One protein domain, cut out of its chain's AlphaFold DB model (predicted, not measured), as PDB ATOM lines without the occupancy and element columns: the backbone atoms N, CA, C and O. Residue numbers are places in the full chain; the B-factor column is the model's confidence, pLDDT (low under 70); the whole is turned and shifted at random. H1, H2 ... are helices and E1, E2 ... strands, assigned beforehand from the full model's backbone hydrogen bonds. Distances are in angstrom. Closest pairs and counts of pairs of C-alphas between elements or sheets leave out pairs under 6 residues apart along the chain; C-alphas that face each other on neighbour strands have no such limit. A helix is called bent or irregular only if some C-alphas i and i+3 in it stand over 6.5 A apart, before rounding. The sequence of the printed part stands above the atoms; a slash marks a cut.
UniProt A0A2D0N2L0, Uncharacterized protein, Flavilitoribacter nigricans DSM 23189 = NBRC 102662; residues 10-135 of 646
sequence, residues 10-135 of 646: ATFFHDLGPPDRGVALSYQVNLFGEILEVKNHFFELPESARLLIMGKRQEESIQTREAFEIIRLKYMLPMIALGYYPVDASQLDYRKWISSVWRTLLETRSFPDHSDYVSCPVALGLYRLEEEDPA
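Overview. This is residues 10 to 135 of the 646 residues of an uncharacterized protein of Flavilitoribacter nigricans DSM 23189 = NBRC 102662 (UniProt A0A2D0N2L0). A small three-stranded sheet lies along the long helix H2, which runs over E2 and E3, while H3 runs along the sheet at E1. H1 turns across one end of H2, H4 packs beside its other end, and residues 103 to 110 stick out at the far end of H3. The printed part has 126 residues, with three named strands and then four named helices in the order E1, E2, E3, H1, H2, H3, H4; the sheet has the order E1, E2, E3, is antiparallel, and the class is mixed, helices and strands. The whole is a rod, only just loose and close to compact, with a radius of gyration of the C-alphas of 17.0 A and spans of 55 by 26 by 25 A.

Along the chain. E1, residues 10 to 15, begins at C-alpha 10 (-39.324, 21.399, 96.963) and is 17.0 A long. E2, residues 24 to 30, is 19.5 A long, and E3, residues 35 to 40, is 13.9 A long. H1 is residues 47 to 54, 10.6 A. H2, residues 56 to 82, is 39.6 A long from C-alpha 56 (-10.067, 5.570, 96.084), with a kink of 27 degrees near residue 72; it is neither bent nor irregular, but only just: C-alphas 74 and 77 are 6.1 A apart. H3, residues 89 to 106, is 26.4 A long and irregular: C-alphas 90 and 93 are 7.6 A apart. H4, residues 121 to 132, is 16.2 A long and ends at C-alpha 132 (-29.732, 47.659, 92.394).

Arrangement. E1, E2 and E3 form a meander, each strand the antiparallel neighbour of the one before. In the hairpin of E1 and E2, N 12 and O 27 are within hydrogen-bond range at 2.9 A; in the hairpin of E2 and E3, N 28 and O 37 are at 2.8 A. H2 is on the sheet at a height of 9.2 A, over E2 and E3, along the strands at 26 degrees to E2 on the local plane. H3 is on the sheet too, at a height of 10.7 A, along the strands at 9 degrees to E1 on the local plane; the closest C-alphas of E1 and H3, those of Phe 12 and Tyr 94, are 7.2 A apart. With the sheet, H2 and H3 make two layers, helices on one face of a sheet. H2 and H3 only just touch, with 3 pairs of C-alphas within 8 A, the closest being Ala 81 and Ile 98 at 7.0 A. H4 touches H2, the same way at a shallow tilt of 28 degrees, with the C-alphas of Pro 78 and Ala 123 closest at 5.9 A. H1 is close to H2 but not clearly touching it, the C-alphas of Leu 51 and Glu 59 being closest at 7.1 A, and about perpendicular at 87 degrees. Every O i to N i+4 pair is within hydrogen-bond range in H1 and H4, against 22 of 23 in H2 and 12 of 14 in H3.

Size, cuts and confidence. The C-alphas farthest apart, those of Leu 52 and Arg 109, are 55.0 A apart. The printed part has no cut, and the link from H3 to H4, 14 residues, is long. The pLDDT is under 70 in residues 17 to 22, 57, 85 to 92 and 106 to 112.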
ATOM      1  N   ALA A  10     -39.250  22.614  97.767       89.75
ATOM      2  CA  ALA A  10     -39.324  21.399  96.963       89.75
ATOM      3  C   ALA A  10     -37.988  20.652  96.955       89.75
ATOM      4  O   ALA A  10     -36.931  21.224  97.213       89.75
ATOM      5  N   THR A  11     -38.055  19.345  96.703       89.88
ATOM      6  CA  THR A  11     -36.884  18.466  96.603       89.88
ATOM      7  C   THR A  11     -36.715  18.006  95.166       89.88
ATOM      8  O   THR A  11     -37.678  17.563  94.541       89.88
ATOM      9  N   PHE A  12     -35.489  18.092  94.665       88.50
ATOM     10  CA  PHE A  12     -35.120  17.712  93.306       88.50
ATOM     11  C   PHE A  12     -33.915  16.776  93.321       88.50
ATOM     12  O   PHE A  12     -33.204  16.682  94.323       88.50
ATOM     13  N   PHE A  13     -33.691  16.095  92.198       84.38
ATOM     14  CA  PHE A  13     -32.593  15.152  92.012       84.38
ATOM     15  C   PHE A  13     -31.705  15.594  90.847       84.38
ATOM     16  O   PHE A  13     -32.205  16.075  89.830       84.38
ATOM     17  N   HIS A  14     -30.392  15.442  90.999       80.06
ATOM     18  CA  HIS A  14     -29.401  15.766  89.981       80.06
ATOM     19  C   HIS A  14     -28.335  14.675  89.888       80.06
ATOM     20  O   HIS A  14     -27.619  14.413  90.853       80.06
ATOM     21  N   ASP A  15     -28.209  14.064  88.713       78.25
ATOM     22  CA  ASP A  15     -27.234  13.005  88.463       78.25
ATOM     23  C   ASP A  15     -25.835  13.590  88.207       78.25
ATOM     24  O   ASP A  15     -25.627  14.381  87.288       78.25
ATOM     25  N   LEU A  16     -24.849  13.169  89.006       70.81
ATOM     26  CA  LEU A  16     -23.455  13.626  88.921       70.81
ATOM     27  C   LEU A  16     -22.575  12.758  88.013       70.81
ATOM     28  O   LEU A  16     -21.397  13.063  87.815       70.81
ATOM     29  N   GLY A  17     -23.094  11.656  87.479       65.25
ATOM     30  CA  GLY A  17     -22.317  10.668  86.738       65.25
ATOM     31  C   GLY A  17     -23.111  10.010  85.615       65.25
ATOM     32  O   GLY A  17     -24.291  10.304  85.435       65.25
ATOM     33  N   PRO A  18     -22.473   9.124  84.832       58.25
ATOM     34  CA  PRO A  18     -23.211   8.294  83.898       58.25
ATOM     35  C   PRO A  18     -24.242   7.442  84.678       58.25
ATOM     36  O   PRO A  18     -23.972   7.032  85.815       58.25
ATOM     37  N   PRO A  19     -25.439   7.221  84.106       52.00
ATOM     38  CA  PRO A  19     -26.600   6.673  84.819       52.00
ATOM     39  C   PRO A  19     -26.385   5.266  85.405       52.00
ATOM     40  O   PRO A  19     -27.149   4.822  86.254       52.00
ATOM     41  N   ASP A  20     -25.327   4.572  84.995       49.50
ATOM     42  CA  ASP A  20     -24.927   3.245  85.464       49.50
ATOM     43  C   ASP A  20     -24.222   3.242  86.834       49.50
ATOM     44  O   ASP A  20     -24.035   2.170  87.411       49.50
ATOM     45  N   ARG A  21     -23.842   4.407  87.381       61.06
ATOM     46  CA  ARG A  21     -23.083   4.506  88.648       61.06
ATOM     47  C   ARG A  21     -23.880   5.024  89.848       61.06
ATOM     48  O   ARG A  21     -23.353   5.007  90.955       61.06
ATOM     49  N   GLY A  22     -25.124   5.467  89.648       62.72
ATOM     50  CA  GLY A  22     -26.058   5.804  90.735       62.72
ATOM     51  C   GLY A  22     -25.635   6.956  91.657       62.72
ATOM     52  O   GLY A  22     -26.112   7.035  92.786       62.72
ATOM     53  N   VAL A  23     -24.732   7.837  91.213       72.19
ATOM     54  CA  VAL A  23     -24.304   9.005  91.998       72.19
ATOM     55  C   VAL A  23     -25.249  10.166  91.702       72.19
ATOM     56  O   VAL A  23     -25.098  10.848  90.688       72.19
ATOM     57  N   ALA A  24     -26.218  10.378  92.592       79.31
ATOM     58  CA  ALA A  24     -27.203  11.448  92.492       79.31
ATOM     59  C   ALA A  24     -27.195  12.324  93.749       79.31
ATOM     60  O   ALA A  24     -27.121  11.826  94.878       79.31
ATOM     61  N   LEU A  25     -27.309  13.632  93.537       83.12
ATOM     62  CA  LEU A  25     -27.607  14.604  94.579       83.12
ATOM     63  C   LEU A  25     -29.114  14.752  94.694       83.12
ATOM     64  O   LEU A  25     -29.773  15.044  93.698       83.12
ATOM     65  N   SER A  26     -29.652  14.623  95.900       87.69
ATOM     66  CA  SER A  26     -30.941  15.225  96.218       87.69
ATOM     67  C   SER A  26     -30.707  16.561  96.906       87.69
ATOM     68  O   SER A  26     -29.833  16.688  97.763       87.69
ATOM     69  N   TYR A  27     -31.456  17.580  96.509       89.12
ATOM     70  CA  TYR A  27     -31.358  18.900  97.117       89.12
ATOM     71  C   TYR A  27     -32.741  19.471  97.390       89.12
ATOM     72  O   TYR A  27     -33.655  19.366  96.568       89.12
ATOM     73  N   GLN A  28     -32.887  20.066  98.569       91.31
ATOM     74  CA  GLN A  28     -34.067  20.806  98.977       91.31
ATOM     75  C   GLN A  28     -33.816  22.294  98.741       91.31
ATOM     76  O   GLN A  28     -32.795  22.827  99.172       91.31
ATOM     77  N   VAL A  29     -34.738  22.960  98.054       90.19
ATOM     78  CA  VAL A  29     -34.610  24.362  97.641       90.19
ATOM     79  C   VAL A  29     -35.893  25.125  97.958       90.19
ATOM     80  O   VAL A  29     -36.985  24.554  97.879       90.19
ATOM     81  N   ASN A  30     -35.765  26.398  98.330       89.44
ATOM     82  CA  ASN A  30     -36.909  27.285  98.533       89.44
ATOM     83  C   ASN A  30     -37.323  28.027  97.243       89.44
ATOM     84  O   ASN A  30     -36.692  27.902  96.192       89.44
ATOM     85  N   LEU A  31     -38.390  28.826  97.319       85.81
ATOM     86  CA  LEU A  31     -38.920  29.583  96.176       85.81
ATOM     87  C   LEU A  31     -37.952  30.650  95.626       85.81
ATOM     88  O   LEU A  31     -38.143  31.112  94.506       85.81
ATOM     89  N   PHE A  32     -36.932  31.035  96.398       87.19
ATOM     90  CA  PHE A  32     -35.901  32.006  96.019       87.19
ATOM     91  C   PHE A  32     -34.640  31.326  95.458       87.19
ATOM     92  O   PHE A  32     -33.621  31.969  95.219       87.19
ATOM     93  N   GLY A  33     -34.666  30.003  95.269       87.38
ATOM     94  CA  GLY A  33     -33.513  29.251  94.782       87.38
ATOM     95  C   GLY A  33     -32.411  29.021  95.810       87.38
ATOM     96  O   GLY A  33     -31.347  28.521  95.452       87.38
ATOM     97  N   GLU A  34     -32.638  29.330  97.087       89.88
ATOM     98  CA  GLU A  34     -31.702  28.978  98.149       89.88
ATOM     99  C   GLU A  34     -31.791  27.484  98.464       89.88
ATOM    100  O   GLU A  34     -32.863  26.938  98.735       89.88
ATOM    101  N   ILE A  35     -30.632  26.828  98.458       90.06
ATOM    102  CA  ILE A  35     -30.492  25.423  98.831       90.06
ATOM    103  C   ILE A  35     -30.489  25.306 100.356       90.06
ATOM    104  O   ILE A  35     -29.587  25.826 101.014       90.06
ATOM    105  N   LEU A  36     -31.469  24.582 100.893       89.62
ATOM    106  CA  LEU A  36     -31.652  24.334 102.324       89.62
ATOM    107  C   LEU A  36     -30.902  23.081 102.790       89.62
ATOM    108  O   LEU A  36     -30.308  23.068 103.863       89.62
ATOM    109  N   GLU A  37     -30.907  22.028 101.971       89.25
ATOM    110  CA  GLU A  37     -30.266  20.748 102.276       89.25
ATOM    111  C   GLU A  37     -29.748  20.104 100.985       89.25
ATOM    112  O   GLU A  37     -30.398  20.194  99.942       89.25
ATOM    113  N   VAL A  38     -28.590  19.439 101.049       87.25
ATOM    114  CA  VAL A  38     -28.077  18.575  99.975       87.25
ATOM    115  C   VAL A  38     -27.712  17.227 100.577       87.25
ATOM    116  O   VAL A  38     -26.988  17.177 101.571       87.25
ATOM    117  N   LYS A  39     -28.175  16.142  99.960       86.75
ATOM    118  CA  LYS A  39     -27.770  14.774 100.285       86.75
ATOM    119  C   LYS A  39     -27.185  14.111  99.062       86.75
ATOM    120  O   LYS A  39     -27.697  14.243  97.952       86.75
ATOM    121  N   ASN A  40     -26.142  13.336  99.297       81.81
ATOM    122  CA  ASN A  40     -25.579  12.463  98.294       81.81
ATOM    123  C   ASN A  40     -25.736  11.026  98.753       81.81
ATOM    124  O   ASN A  40     -25.043  10.563  99.658       81.81
ATOM    125  N   HIS A  41     -26.646  10.316  98.097       75.88
ATOM    126  CA  HIS A  41     -26.999   8.948  98.460       75.88
ATOM    127  C   HIS A  41     -25.830   7.968  98.302       75.88
ATOM    128  O   HIS A  41     -25.802   6.926  98.953       75.88
ATOM    129  N   PHE A  42     -24.828   8.310  97.486       77.25
ATOM    130  CA  PHE A  42     -23.598   7.531  97.399       77.25
ATOM    131  C   PHE A  42     -22.703   7.736  98.629       77.25
ATOM    132  O   PHE A  42     -22.146   6.767  99.141       77.25
ATOM    133  N   PHE A  43     -22.587   8.966  99.146       75.94
ATOM    134  CA  PHE A  43     -21.782   9.266 100.341       75.94
ATOM    135  C   PHE A  43     -22.433   8.854 101.665       75.94
ATOM    136  O   PHE A  43     -21.736   8.753 102.672       75.94
ATOM    137  N   GLU A  44     -23.725   8.523 101.655       80.62
ATOM    138  CA  GLU A  44     -24.413   7.869 102.777       80.62
ATOM    139  C   GLU A  44     -23.948   6.413 102.992       80.62
ATOM    140  O   GLU A  44     -24.149   5.842 104.067       80.62
ATOM    141  N   LEU A  45     -23.290   5.799 101.999       81.00
ATOM    142  CA  LEU A  45     -22.742   4.450 102.123       81.00
ATOM    143  C   LEU A  45     -21.473   4.427 103.004       81.00
ATOM    144  O   LEU A  45     -20.644   5.344 102.938       81.00
ATOM    145  N   PRO A  46     -21.234   3.342 103.772       84.56
ATOM    146  CA  PRO A  46     -19.973   3.149 104.489       84.56
ATOM    147  C   PRO A  46     -18.757   3.258 103.556       84.56
ATOM    148  O   PRO A  46     -18.801   2.784 102.422       84.56
ATOM    149  N   GLU A  47     -17.648   3.834 104.032       81.75
ATOM    150  CA  GLU A  47     -16.422   4.053 103.234       81.75
ATOM    151  C   GLU A  47     -15.926   2.778 102.535       81.75
ATOM    152  O   GLU A  47     -15.579   2.802 101.357       81.75
ATOM    153  N   SER A  48     -15.983   1.633 103.218       81.31
ATOM    154  CA  SER A  48     -15.616   0.334 102.644       81.31
ATOM    155  C   SER A  48     -16.485  -0.066 101.445       81.31
ATOM    156  O   SER A  48     -15.972  -0.668 100.505       81.31
ATOM    157  N   ALA A  49     -17.772   0.293 101.439       80.62
ATOM    158  CA  ALA A  49     -18.670   0.067 100.309       80.62
ATOM    159  C   ALA A  49     -18.389   1.055  99.166       80.62
ATOM    160  O   ALA A  49     -18.340   0.644  98.008       80.62
ATOM    161  N   ARG A  50     -18.114   2.329  99.478       81.50
ATOM    162  CA  ARG A  50     -17.762   3.361  98.482       81.50
ATOM    163  C   ARG A  50     -16.472   3.016  97.735       81.50
ATOM    164  O   ARG A  50     -16.450   2.999  96.502       81.50
ATOM    165  N   LEU A  51     -15.434   2.625  98.476       78.81
ATOM    166  CA  LEU A  51     -14.151   2.188  97.926       78.81
ATOM    167  C   LEU A  51     -14.272   0.906  97.098       78.81
ATOM    168  O   LEU A  51     -13.561   0.764  96.105       78.81
ATOM    169  N   LEU A  52     -15.162  -0.016  97.473       78.62
ATOM    170  CA  LEU A  52     -15.390  -1.251  96.722       78.62
ATOM    171  C   LEU A  52     -16.143  -1.004  95.405       78.62
ATOM    172  O   LEU A  52     -15.862  -1.675  94.416       78.62
ATOM    173  N   ILE A  53     -17.065  -0.036  95.379       74.50
ATOM    174  CA  ILE A  53     -17.847   0.309  94.182       74.50
ATOM    175  C   ILE A  53     -17.012   1.119  93.177       74.50
ATOM    176  O   ILE A  53     -17.137   0.896  91.974       74.50
ATOM    177  N   MET A  54     -16.162   2.050  93.635       74.38
ATOM    178  CA  MET A  54     -15.503   3.021  92.737       74.38
ATOM    179  C   MET A  54     -13.974   3.080  92.836       74.38
ATOM    180  O   MET A  54     -13.305   3.496  91.889       74.38
ATOM    181  N   GLY A  55     -13.390   2.630  93.947       75.50
ATOM    182  CA  GLY A  55     -11.963   2.775  94.230       75.50
ATOM    183  C   GLY A  55     -11.560   4.203  94.623       75.50
ATOM    184  O   GLY A  55     -12.148   5.193  94.190       75.50
ATOM    185  N   LYS A  56     -10.491   4.318  95.422       74.44
ATOM    186  CA  LYS A  56     -10.067   5.570  96.084       74.44
ATOM    187  C   LYS A  56      -9.886   6.770  95.142       74.44
ATOM    188  O   LYS A  56     -10.375   7.856  95.421       74.44
ATOM    189  N   ARG A  57      -9.216   6.578  93.998       68.94
ATOM    190  CA  ARG A  57      -8.963   7.671  93.035       68.94
ATOM    191  C   ARG A  57     -10.240   8.197  92.374       68.94
ATOM    192  O   ARG A  57     -10.314   9.379  92.059       68.94
ATOM    193  N   GLN A  58     -11.227   7.333  92.125       72.19
ATOM    194  CA  GLN A  58     -12.492   7.770  91.526       72.19
ATOM    195  C   GLN A  58     -13.399   8.423  92.574       72.19
ATOM    196  O   GLN A  58     -14.121   9.357  92.244       72.19
ATOM    197  N   GLU A  59     -13.319   7.986  93.833       73.25
ATOM    198  CA  GLU A  59     -14.014   8.621  94.955       73.25
ATOM    199  C   GLU A  59     -13.553  10.071  95.175       73.25
ATOM    200  O   GLU A  59     -14.390  10.969  95.221       73.25
ATOM    201  N   GLU A  60     -12.240  10.327  95.218       73.56
ATOM    202  CA  GLU A  60     -11.672  11.684  95.347       73.56
ATOM    203  C   GLU A  60     -12.105  12.601  94.181       73.56
ATOM    204  O   GLU A  60     -12.443  13.776  94.373       73.56
ATOM    205  N   SER A  61     -12.168  12.052  92.962       74.69
ATOM    206  CA  SER A  61     -12.668  12.765  91.780       74.69
ATOM    207  C   SER A  61     -14.157  13.119  91.900       74.69
ATOM    208  O   SER A  61     -14.554  14.232  91.548       74.69
ATOM    209  N   ILE A  62     -14.978  12.220  92.450       75.62
ATOM    210  CA  ILE A  62     -16.410  12.463  92.664       75.62
ATOM    211  C   ILE A  62     -16.655  13.471  93.774       75.62
ATOM    212  O   ILE A  62     -17.493  14.342  93.582       75.62
ATOM    213  N   GLN A  63     -15.915  13.414  94.881       76.50
ATOM    214  CA  GLN A  63     -16.014  14.418  95.948       76.50
ATOM    215  C   GLN A  63     -15.686  15.820  95.425       76.50
ATOM    216  O   GLN A  63     -16.373  16.792  95.736       76.50
ATOM    217  N   THR A  64     -14.657  15.930  94.580       75.69
ATOM    218  CA  THR A  64     -14.282  17.204  93.951       75.69
ATOM    219  C   THR A  64     -15.378  17.701  93.004       75.69
ATOM    220  O   THR A  64     -15.741  18.878  93.039       75.69
ATOM    221  N   ARG A  65     -15.946  16.799  92.191       78.25
ATOM    222  CA  ARG A  65     -17.044  17.114  91.269       78.25
ATOM    223  C   ARG A  65     -18.317  17.519  92.009       78.25
ATOM    224  O   ARG A  65     -18.906  18.534  91.668       78.25
ATOM    225  N   GLU A  66     -18.712  16.769  93.029       83.50
ATOM    226  CA  GLU A  66     -19.840  17.090  93.902       83.50
ATOM    227  C   GLU A  66     -19.680  18.474  94.527       83.50
ATOM    228  O   GLU A  66     -20.594  19.290  94.442       83.50
ATOM    229  N   ALA A  67     -18.523  18.760  95.132       81.88
ATOM    230  CA  ALA A  67     -18.283  20.041  95.783       81.88
ATOM    231  C   ALA A  67     -18.454  21.213  94.803       81.88
ATOM    232  O   ALA A  67     -19.065  22.225  95.154       81.88
ATOM    233  N   PHE A  68     -17.961  21.070  93.568       83.00
ATOM    234  CA  PHE A  68     -18.158  22.072  92.524       83.00
ATOM    235  C   PHE A  68     -19.618  22.173  92.070       83.00
ATOM    236  O   PHE A  68     -20.128  23.281  91.934       83.00
ATOM    237  N   GLU A  69     -20.312  21.052  91.863       85.38
ATOM    238  CA  GLU A  69     -21.717  21.070  91.442       85.38
ATOM    239  C   GLU A  69     -22.618  21.698  92.508       85.38
ATOM    240  O   GLU A  69     -23.479  22.506  92.177       85.38
ATOM    241  N   ILE A  70     -22.370  21.448  93.796       87.38
ATOM    242  CA  ILE A  70     -23.080  22.134  94.885       87.38
ATOM    243  C   ILE A  70     -22.854  23.649  94.811       87.38
ATOM    244  O   ILE A  70     -23.805  24.418  94.948       87.38
ATOM    245  N   ILE A  71     -21.613  24.094  94.585       88.62
ATOM    246  CA  ILE A  71     -21.300  25.518  94.401       88.62
ATOM    247  C   ILE A  71     -22.057  26.061  93.188       88.62
ATOM    248  O   ILE A  71     -22.771  27.047  93.323       88.62
ATOM    249  N   ARG A  72     -21.980  25.395  92.034       86.88
ATOM    250  CA  ARG A  72     -22.691  25.784  90.810       86.88
ATOM    251  C   ARG A  72     -24.199  25.911  91.044       86.88
ATOM    252  O   ARG A  72     -24.770  26.934  90.670       86.88
ATOM    253  N   LEU A  73     -24.835  24.939  91.705       87.75
ATOM    254  CA  LEU A  73     -26.266  24.975  92.034       87.75
ATOM    255  C   LEU A  73     -26.626  26.193  92.903       87.75
ATOM    256  O   LEU A  73     -27.663  26.811  92.662       87.75
ATOM    257  N   LYS A  74     -25.766  26.591  93.856       90.38
ATOM    258  CA  LYS A  74     -25.999  27.763  94.726       90.38
ATOM    259  C   LYS A  74     -26.089  29.091  93.971       90.38
ATOM    260  O   LYS A  74     -26.757  29.991  94.466       90.38
ATOM    261  N   TYR A  75     -25.438  29.227  92.815       90.88
ATOM    262  CA  TYR A  75     -25.589  30.412  91.956       90.88
ATOM    263  C   TYR A  75     -26.690  30.212  90.918       90.88
ATOM    264  O   TYR A  75     -27.471  31.114  90.644       90.88
ATOM    265  N   MET A  76     -26.775  29.012  90.352       87.56
ATOM    266  CA  MET A  76     -27.685  28.694  89.261       87.56
ATOM    267  C   MET A  76     -29.164  28.770  89.670       87.56
ATOM    268  O   MET A  76     -29.966  29.330  88.930       87.56
ATOM    269  N   LEU A  77     -29.552  28.216  90.825       88.50
ATOM    270  CA  LEU A  77     -30.964  28.148  91.231       88.50
ATOM    271  C   LEU A  77     -31.572  29.526  91.563       88.50
ATOM    272  O   LEU A  77     -32.688  29.779  91.098       88.50
ATOM    273  N   PRO A  78     -30.875  30.445  92.268       88.88
ATOM    274  CA  PRO A  78     -31.340  31.826  92.416       88.88
ATOM    275  C   PRO A  78     -31.406  32.574  91.080       88.88
ATOM    276  O   PRO A  78     -32.377  33.273  90.819       88.88
ATOM    277  N   MET A  79     -30.436  32.367  90.181       86.69
ATOM    278  CA  MET A  79     -30.461  32.948  88.829       86.69
ATOM    279  C   MET A  79     -31.688  32.499  88.019       86.69
ATOM    280  O   MET A  79     -32.309  33.311  87.332       86.69
ATOM    281  N   ILE A  80     -32.081  31.220  88.123       84.19
ATOM    282  CA  ILE A  80     -33.337  30.712  87.538       84.19
ATOM    283  C   ILE A  80     -34.541  31.402  88.176       84.19
ATOM    284  O   ILE A  80     -35.482  31.747  87.463       84.19
ATOM    285  N   ALA A  81     -34.528  31.578  89.501       83.94
ATOM    286  CA  ALA A  81     -35.628  32.197  90.230       83.94
ATOM    287  C   ALA A  81     -35.835  33.669  89.853       83.94
ATOM    288  O   ALA A  81     -36.976  34.098  89.700       83.94
ATOM    289  N   LEU A  82     -34.740  34.395  89.626       83.38
ATOM    290  CA  LEU A  82     -34.713  35.772  89.130       83.38
ATOM    291  C   LEU A  82     -35.028  35.894  87.626       83.38
ATOM    292  O   LEU A  82     -35.320  36.977  87.135       83.38
ATOM    293  N   GLY A  83     -35.003  34.785  86.877       79.25
ATOM    294  CA  GLY A  83     -35.390  34.751  85.463       79.25
ATOM    295  C   GLY A  83     -34.247  34.892  84.449       79.25
ATOM    296  O   GLY A  83     -34.519  34.986  83.252       79.25
ATOM    297  N   TYR A  84     -32.984  34.829  84.874       77.19
ATOM    298  CA  TYR A  84     -31.794  34.986  84.019       77.19
ATOM    299  C   TYR A  84     -31.370  33.692  83.285       77.19
ATOM    300  O   TYR A  84     -30.209  33.297  83.361       77.19
ATOM    301  N   TYR A  85     -32.282  32.974  82.603       67.12
ATOM    302  CA  TYR A  85     -31.980  31.604  82.131       67.12
ATOM    303  C   TYR A  85     -32.409  31.207  80.697       67.12
ATOM    304  O   TYR A  85     -33.601  31.283  80.370       67.12
ATOM    305  N   PRO A  86     -31.494  30.584  79.914       59.16
ATOM    306  CA  PRO A  86     -31.772  29.636  78.823       59.16
ATOM    307  C   PRO A  86     -31.544  28.164  79.260       59.16
ATOM    308  O   PRO A  86     -30.498  27.803  79.787       59.16
ATOM    309  N   VAL A  87     -32.547  27.288  79.113       55.16
ATOM    310  CA  VAL A  87     -32.638  26.004  79.858       55.16
ATOM    311  C   VAL A  87     -31.950  24.803  79.192       55.16
ATOM    312  O   VAL A  87     -32.192  24.543  78.017       55.16
ATOM    313  N   ASP A  88     -31.225  24.006  79.994       57.97
ATOM    314  CA  ASP A  88     -30.818  22.616  79.709       57.97
ATOM    315  C   ASP A  88     -31.808  21.596  80.331       57.97
ATOM    316  O   ASP A  88     -32.492  21.888  81.317       57.97
ATOM    317  N   ALA A  89     -31.910  20.388  79.768       54.19
ATOM    318  CA  ALA A  89     -32.973  19.414  80.056       54.19
ATOM    319  C   ALA A  89     -33.045  18.947  81.526       54.19
ATOM    320  O   ALA A  89     -34.126  18.614  82.011       54.19
ATOM    321  N   SER A  90     -31.919  18.957  82.247       57.84
ATOM    322  CA  SER A  90     -31.800  18.434  83.619       57.84
ATOM    323  C   SER A  90     -32.415  19.324  84.710       57.84
ATOM    324  O   SER A  90     -32.580  18.866  85.835       57.84
ATOM    325  N   GLN A  91     -32.770  20.577  84.403       66.94
ATOM    326  CA  GLN A  91     -33.288  21.552  85.387       66.94
ATOM    327  C   GLN A  91     -34.679  22.087  85.024       66.94
ATOM    328  O   GLN A  91     -35.195  23.045  85.607       66.94
ATOM    329  N   LEU A  92     -35.312  21.435  84.047       68.56
ATOM    330  CA  LEU A  92     -36.642  21.773  83.566       68.56
ATOM    331  C   LEU A  92     -37.703  21.648  84.675       68.56
ATOM    332  O   LEU A  92     -38.667  22.414  84.685       68.56
ATOM    333  N   ASP A  93     -37.519  20.719  85.612       78.69
ATOM    334  CA  ASP A  93     -38.499  20.433  86.661       78.69
ATOM    335  C   ASP A  93     -38.503  21.487  87.771       78.69
ATOM    336  O   ASP A  93     -39.583  21.942  88.157       78.69
ATOM    337  N   TYR A  94     -37.332  21.977  88.194       81.50
ATOM    338  CA  TYR A  94     -37.245  23.120  89.108       81.50
ATOM    339  C   TYR A  94     -37.904  24.361  88.501       81.50
ATOM    340  O   TYR A  94     -38.747  24.995  89.134       81.50
ATOM    341  N   ARG A  95     -37.621  24.661  87.228       78.12
ATOM    342  CA  ARG A  95     -38.245  25.793  86.531       78.12
ATOM    343  C   ARG A  95     -39.765  25.658  86.435       78.12
ATOM    344  O   ARG A  95     -40.483  26.640  86.624       78.12
ATOM    345  N   LYS A  96     -40.277  24.471  86.097       82.50
ATOM    346  CA  LYS A  96     -41.728  24.234  86.032       82.50
ATOM    347  C   LYS A  96     -42.374  24.463  87.392       82.50
ATOM    348  O   LYS A  96     -43.400  25.140  87.461       82.50
ATOM    349  N   TRP A  97     -41.760  23.934  88.450       86.62
ATOM    350  CA  TRP A  97     -42.229  24.119  89.817       86.62
ATOM    351  C   TRP A  97     -42.236  25.599  90.199       86.62
ATOM    352  O   TRP A  97     -43.294  26.124  90.543       86.62
ATOM    353  N   ILE A  98     -41.109  26.295  90.032       82.56
ATOM    354  CA  ILE A  98     -40.991  27.698  90.423       82.56
ATOM    355  C   ILE A  98     -41.994  28.564  89.652       82.56
ATOM    356  O   ILE A  98     -42.745  29.321  90.254       82.56
ATOM    357  N   SER A  99     -42.126  28.368  88.334       78.62
ATOM    358  CA  SER A  99     -43.081  29.110  87.494       78.62
ATOM    359  C   SER A  99     -44.531  28.885  87.931       78.62
ATOM    360  O   SER A  99     -45.359  29.790  87.834       78.62
ATOM    361  N   SER A 100     -44.851  27.673  88.399       82.19
ATOM    362  CA  SER A 100     -46.169  27.348  88.944       82.19
ATOM    363  C   SER A 100     -46.415  28.066  90.270       82.19
ATOM    364  O   SER A 100     -47.478  28.651  90.445       82.19
ATOM    365  N   VAL A 101     -45.438  28.051  91.181       79.88
ATOM    366  CA  VAL A 101     -45.530  28.714  92.491       79.88
ATOM    367  C   VAL A 101     -45.638  30.234  92.329       79.88
ATOM    368  O   VAL A 101     -46.544  30.839  92.902       79.88
ATOM    369  N   TRP A 102     -44.799  30.845  91.483       74.56
ATOM    370  CA  TRP A 102     -44.842  32.281  91.174       74.56
ATOM    371  C   TRP A 102     -46.193  32.710  90.592       74.56
ATOM    372  O   TRP A 102     -46.733  33.742  90.992       74.56
ATOM    373  N   ARG A 103     -46.792  31.900  89.705       76.00
ATOM    374  CA  ARG A 103     -48.133  32.164  89.158       76.00
ATOM    375  C   ARG A 103     -49.199  32.196  90.254       76.00
ATOM    376  O   ARG A 103     -50.010  33.112  90.270       76.00
ATOM    377  N   THR A 104     -49.173  31.238  91.179       74.06
ATOM    378  CA  THR A 104     -50.125  31.177  92.301       74.06
ATOM    379  C   THR A 104     -49.937  32.336  93.287       74.06
ATOM    380  O   THR A 104     -50.917  32.865  93.801       74.06
ATOM    381  N   LEU A 105     -48.700  32.774  93.537       70.75
ATOM    382  CA  LEU A 105     -48.415  33.876  94.464       70.75
ATOM    383  C   LEU A 105     -48.820  35.252  93.909       70.75
ATOM    384  O   LEU A 105     -49.389  36.057  94.651       70.75
ATOM    385  N   LEU A 106     -48.623  35.502  92.608       63.84
ATOM    386  CA  LEU A 106     -49.048  36.740  91.930       63.84
ATOM    387  C   LEU A 106     -50.562  36.998  92.036       63.84
ATOM    388  O   LEU A 106     -50.999  38.149  92.046       63.84
ATOM    389  N   GLU A 107     -51.367  35.944  92.179       63.69
ATOM    390  CA  GLU A 107     -52.820  36.038  92.362       63.69
ATOM    391  C   GLU A 107     -53.219  36.500  93.785       63.69
ATOM    392  O   GLU A 107     -54.338  36.970  93.988       63.69
ATOM    393  N   THR A 108     -52.302  36.443  94.765       60.25
ATOM    394  CA  THR A 108     -52.585  36.646  96.207       60.25
ATOM    395  C   THR A 108     -52.122  37.990  96.813       60.25
ATOM    396  O   THR A 108     -52.373  38.251  97.985       60.25
ATOM    397  N   ARG A 109     -51.562  38.903  96.000       51.84
ATOM    398  CA  ARG A 109     -51.330  40.350  96.271       51.84
ATOM    399  C   ARG A 109     -50.375  40.804  97.396       51.84
ATOM    400  O   ARG A 109     -50.268  42.012  97.590       51.84
ATOM    401  N   SER A 110     -49.598  39.948  98.054       55.53
ATOM    402  CA  SER A 110     -48.449  40.432  98.845       55.53
ATOM    403  C   SER A 110     -47.242  39.520  98.692       55.53
ATOM    404  O   SER A 110     -47.276  38.372  99.138       55.53
ATOM    405  N   PHE A 111     -46.188  40.041  98.064       61.97
ATOM    406  CA  PHE A 111     -44.907  39.355  97.996       61.97
ATOM    407  C   PHE A 111     -44.195  39.444  99.349       61.97
ATOM    408  O   PHE A 111     -44.102  40.546  99.892       61.97
ATOM    409  N   PRO A 112     -43.716  38.322  99.909       66.38
ATOM    410  CA  PRO A 112     -42.769  38.365 101.015       66.38
ATOM    411  C   PRO A 112     -41.474  39.056 100.573       66.38
ATOM    412  O   PRO A 112     -40.999  38.821  99.461       66.38
ATOM    413  N   ASP A 113     -40.894  39.866 101.453       73.50
ATOM    414  CA  ASP A 113     -39.545  40.391 101.260       73.50
ATOM    415  C   ASP A 113     -38.554  39.217 101.282       73.50
ATOM    416  O   ASP A 113     -38.580  38.382 102.189       73.50
ATOM    417  N   HIS A 114     -37.704  39.111 100.259       75.81
ATOM    418  CA  HIS A 114     -36.734  38.023 100.151       75.81
ATOM    419  C   HIS A 114     -35.751  38.029 101.338       75.81
ATOM    420  O   HIS A 114     -35.274  36.968 101.746       75.81
ATOM    421  N   SER A 115     -35.494  39.195 101.944       77.31
ATOM    422  CA  SER A 115     -34.588  39.351 103.085       77.31
ATOM    423  C   SER A 115     -35.051  38.623 104.355       77.31
ATOM    424  O   SER A 115     -34.218  38.272 105.194       77.31
ATOM    425  N   ASP A 116     -36.345  38.306 104.469       79.00
ATOM    426  CA  ASP A 116     -36.910  37.559 105.600       79.00
ATOM    427  C   ASP A 116     -36.711  36.033 105.485       79.00
ATOM    428  O   ASP A 116     -36.801  35.304 106.483       79.00
ATOM    429  N   TYR A 117     -36.448  35.536 104.270       78.69
ATOM    430  CA  TYR A 117     -36.481  34.103 103.944       78.69
ATOM    431  C   TYR A 117     -35.197  33.574 103.314       78.69
ATOM    432  O   TYR A 117     -34.977  32.365 103.365       78.69
ATOM    433  N   VAL A 118     -34.362  34.446 102.747       84.75
ATOM    434  CA  VAL A 118     -33.070  34.074 102.176       84.75
ATOM    435  C   VAL A 118     -31.971  34.304 103.203       84.75
ATOM    436  O   VAL A 118     -31.772  35.419 103.678       84.75
ATOM    437  N   SER A 119     -31.222  33.257 103.541       85.19
ATOM    438  CA  SER A 119     -30.103  33.361 104.493       85.19
ATOM    439  C   SER A 119     -28.731  33.166 103.861       85.19
ATOM    440  O   SER A 119     -27.716  33.613 104.398       85.19
ATOM    441  N   CYS A 120     -28.691  32.501 102.710       88.19
ATOM    442  CA  CYS A 120     -27.472  32.188 101.999       88.19
ATOM    443  C   CYS A 120     -26.849  33.475 101.434       88.19
ATOM    444  O   CYS A 120     -27.486  34.145 100.617       88.19
ATOM    445  N   PRO A 121     -25.588  33.799 101.786       89.06
ATOM    446  CA  PRO A 121     -24.917  35.012 101.313       89.06
ATOM    447  C   PRO A 121     -24.843  35.131  99.786       89.06
ATOM    448  O   PRO A 121     -24.870  36.237  99.258       89.06
ATOM    449  N   VAL A 122     -24.776  33.995  99.076       91.12
ATOM    450  CA  VAL A 122     -24.767  33.957  97.605       91.12
ATOM    451  C   VAL A 122     -26.102  34.417  97.035       91.12
ATOM    452  O   VAL A 122     -26.131  35.322  96.208       91.12
ATOM    453  N   ALA A 123     -27.201  33.822  97.502       89.50
ATOM    454  CA  ALA A 123     -28.534  34.189  97.045       89.50
ATOM    455  C   ALA A 123     -28.844  35.647  97.419       89.50
ATOM    456  O   ALA A 123     -29.193  36.426  96.542       89.50
ATOM    457  N   LEU A 124     -28.594  36.056  98.668       89.81
ATOM    458  CA  LEU A 124     -28.752  37.453  99.094       89.81
ATOM    459  C   LEU A 124     -27.958  38.434  98.220       89.81
ATOM    460  O   LEU A 124     -28.476  39.487  97.864       89.81
ATOM    461  N   GLY A 125     -26.713  38.102  97.867       89.44
ATOM    462  CA  GLY A 125     -25.882  38.941  97.003       89.44
ATOM    463  C   GLY A 125     -26.448  39.100  95.591       89.44
ATOM    464  O   GLY A 125     -26.440  40.205  95.057       89.44
ATOM    465  N   LEU A 126     -26.980  38.022  95.010       90.44
ATOM    466  CA  LEU A 126     -27.608  38.047  93.686       90.44
ATOM    467  C   LEU A 126     -28.913  38.851  93.674       90.44
ATOM    468  O   LEU A 126     -29.109  39.650  92.765       90.44
ATOM    469  N   TYR A 127     -29.773  38.668  94.680       89.75
ATOM    470  CA  TYR A 127     -31.027  39.420  94.797       89.75
ATOM    471  C   TYR A 127     -30.770  40.916  95.005       89.75
ATOM    472  O   TYR A 127     -31.358  41.729  94.305       89.75
ATOM    473  N   ARG A 128     -29.823  41.294  95.873       89.75
ATOM    474  CA  ARG A 128     -29.442  42.710  96.044       89.75
ATOM    475  C   ARG A 128     -28.902  43.333  94.762       89.75
ATOM    476  O   ARG A 128     -29.237  44.467  94.455       89.75
ATOM    477  N   LEU A 129     -28.077  42.596  94.015       89.94
ATOM    478  CA  LEU A 129     -27.557  43.087  92.741       89.94
ATOM    479  C   LEU A 129     -28.679  43.300  91.718       89.94
ATOM    480  O   LEU A 129     -28.617  44.255  90.956       89.94
ATOM    481  N   GLU A 130     -29.691  42.431  91.702       89.81
ATOM    482  CA  GLU A 130     -30.850  42.582  90.816       89.81
ATOM    483  C   GLU A 130     -31.708  43.785  91.214       89.81
ATOM    484  O   GLU A 130     -32.092  44.559  90.344       89.81
ATOM    485  N   GLU A 131     -31.922  44.007  92.513       86.94
ATOM    486  CA  GLU A 131     -32.635  45.186  93.013       86.94
ATOM    487  C   GLU A 131     -31.907  46.501  92.686       86.94
ATOM    488  O   GLU A 131     -32.552  47.514  92.406       86.94
ATOM    489  N   GLU A 132     -30.570  46.497  92.713       88.75
ATOM    490  CA  GLU A 132     -29.732  47.659  92.394       88.75
ATOM    491  C   GLU A 132     -29.614  47.912  90.878       88.75
ATOM    492  O   GLU A 132     -29.759  49.052  90.430       88.75
ATOM    493  N   ASP A 133     -29.341  46.868  90.088       89.44
ATOM    494  CA  ASP A 133     -29.192  46.927  88.630       89.44
ATOM    495  C   ASP A 133     -29.573  45.583  87.964       89.44
ATOM    496  O   ASP A 133     -28.731  44.695  87.779       89.44
ATOM    497  N   PRO A 134     -30.824  45.437  87.490       85.44
ATOM    498  CA  PRO A 134     -31.277  44.221  86.816       85.44
ATOM    499  C   PRO A 134     -30.530  43.908  85.509       85.44
ATOM    500  O   PRO A 134     -30.587  42.781  85.013       85.44
ATOM    501  N   ALA A 135     -29.851  44.887  84.905       86.56
ATOM    502  CA  ALA A 135     -29.100  44.710  83.663       86.56
ATOM    503  C   ALA A 135     -27.594  44.512  83.911       86.56
ATOM    504  O   ALA A 135     -26.805  44.542  82.957       86.56
TER     505      ALA A 135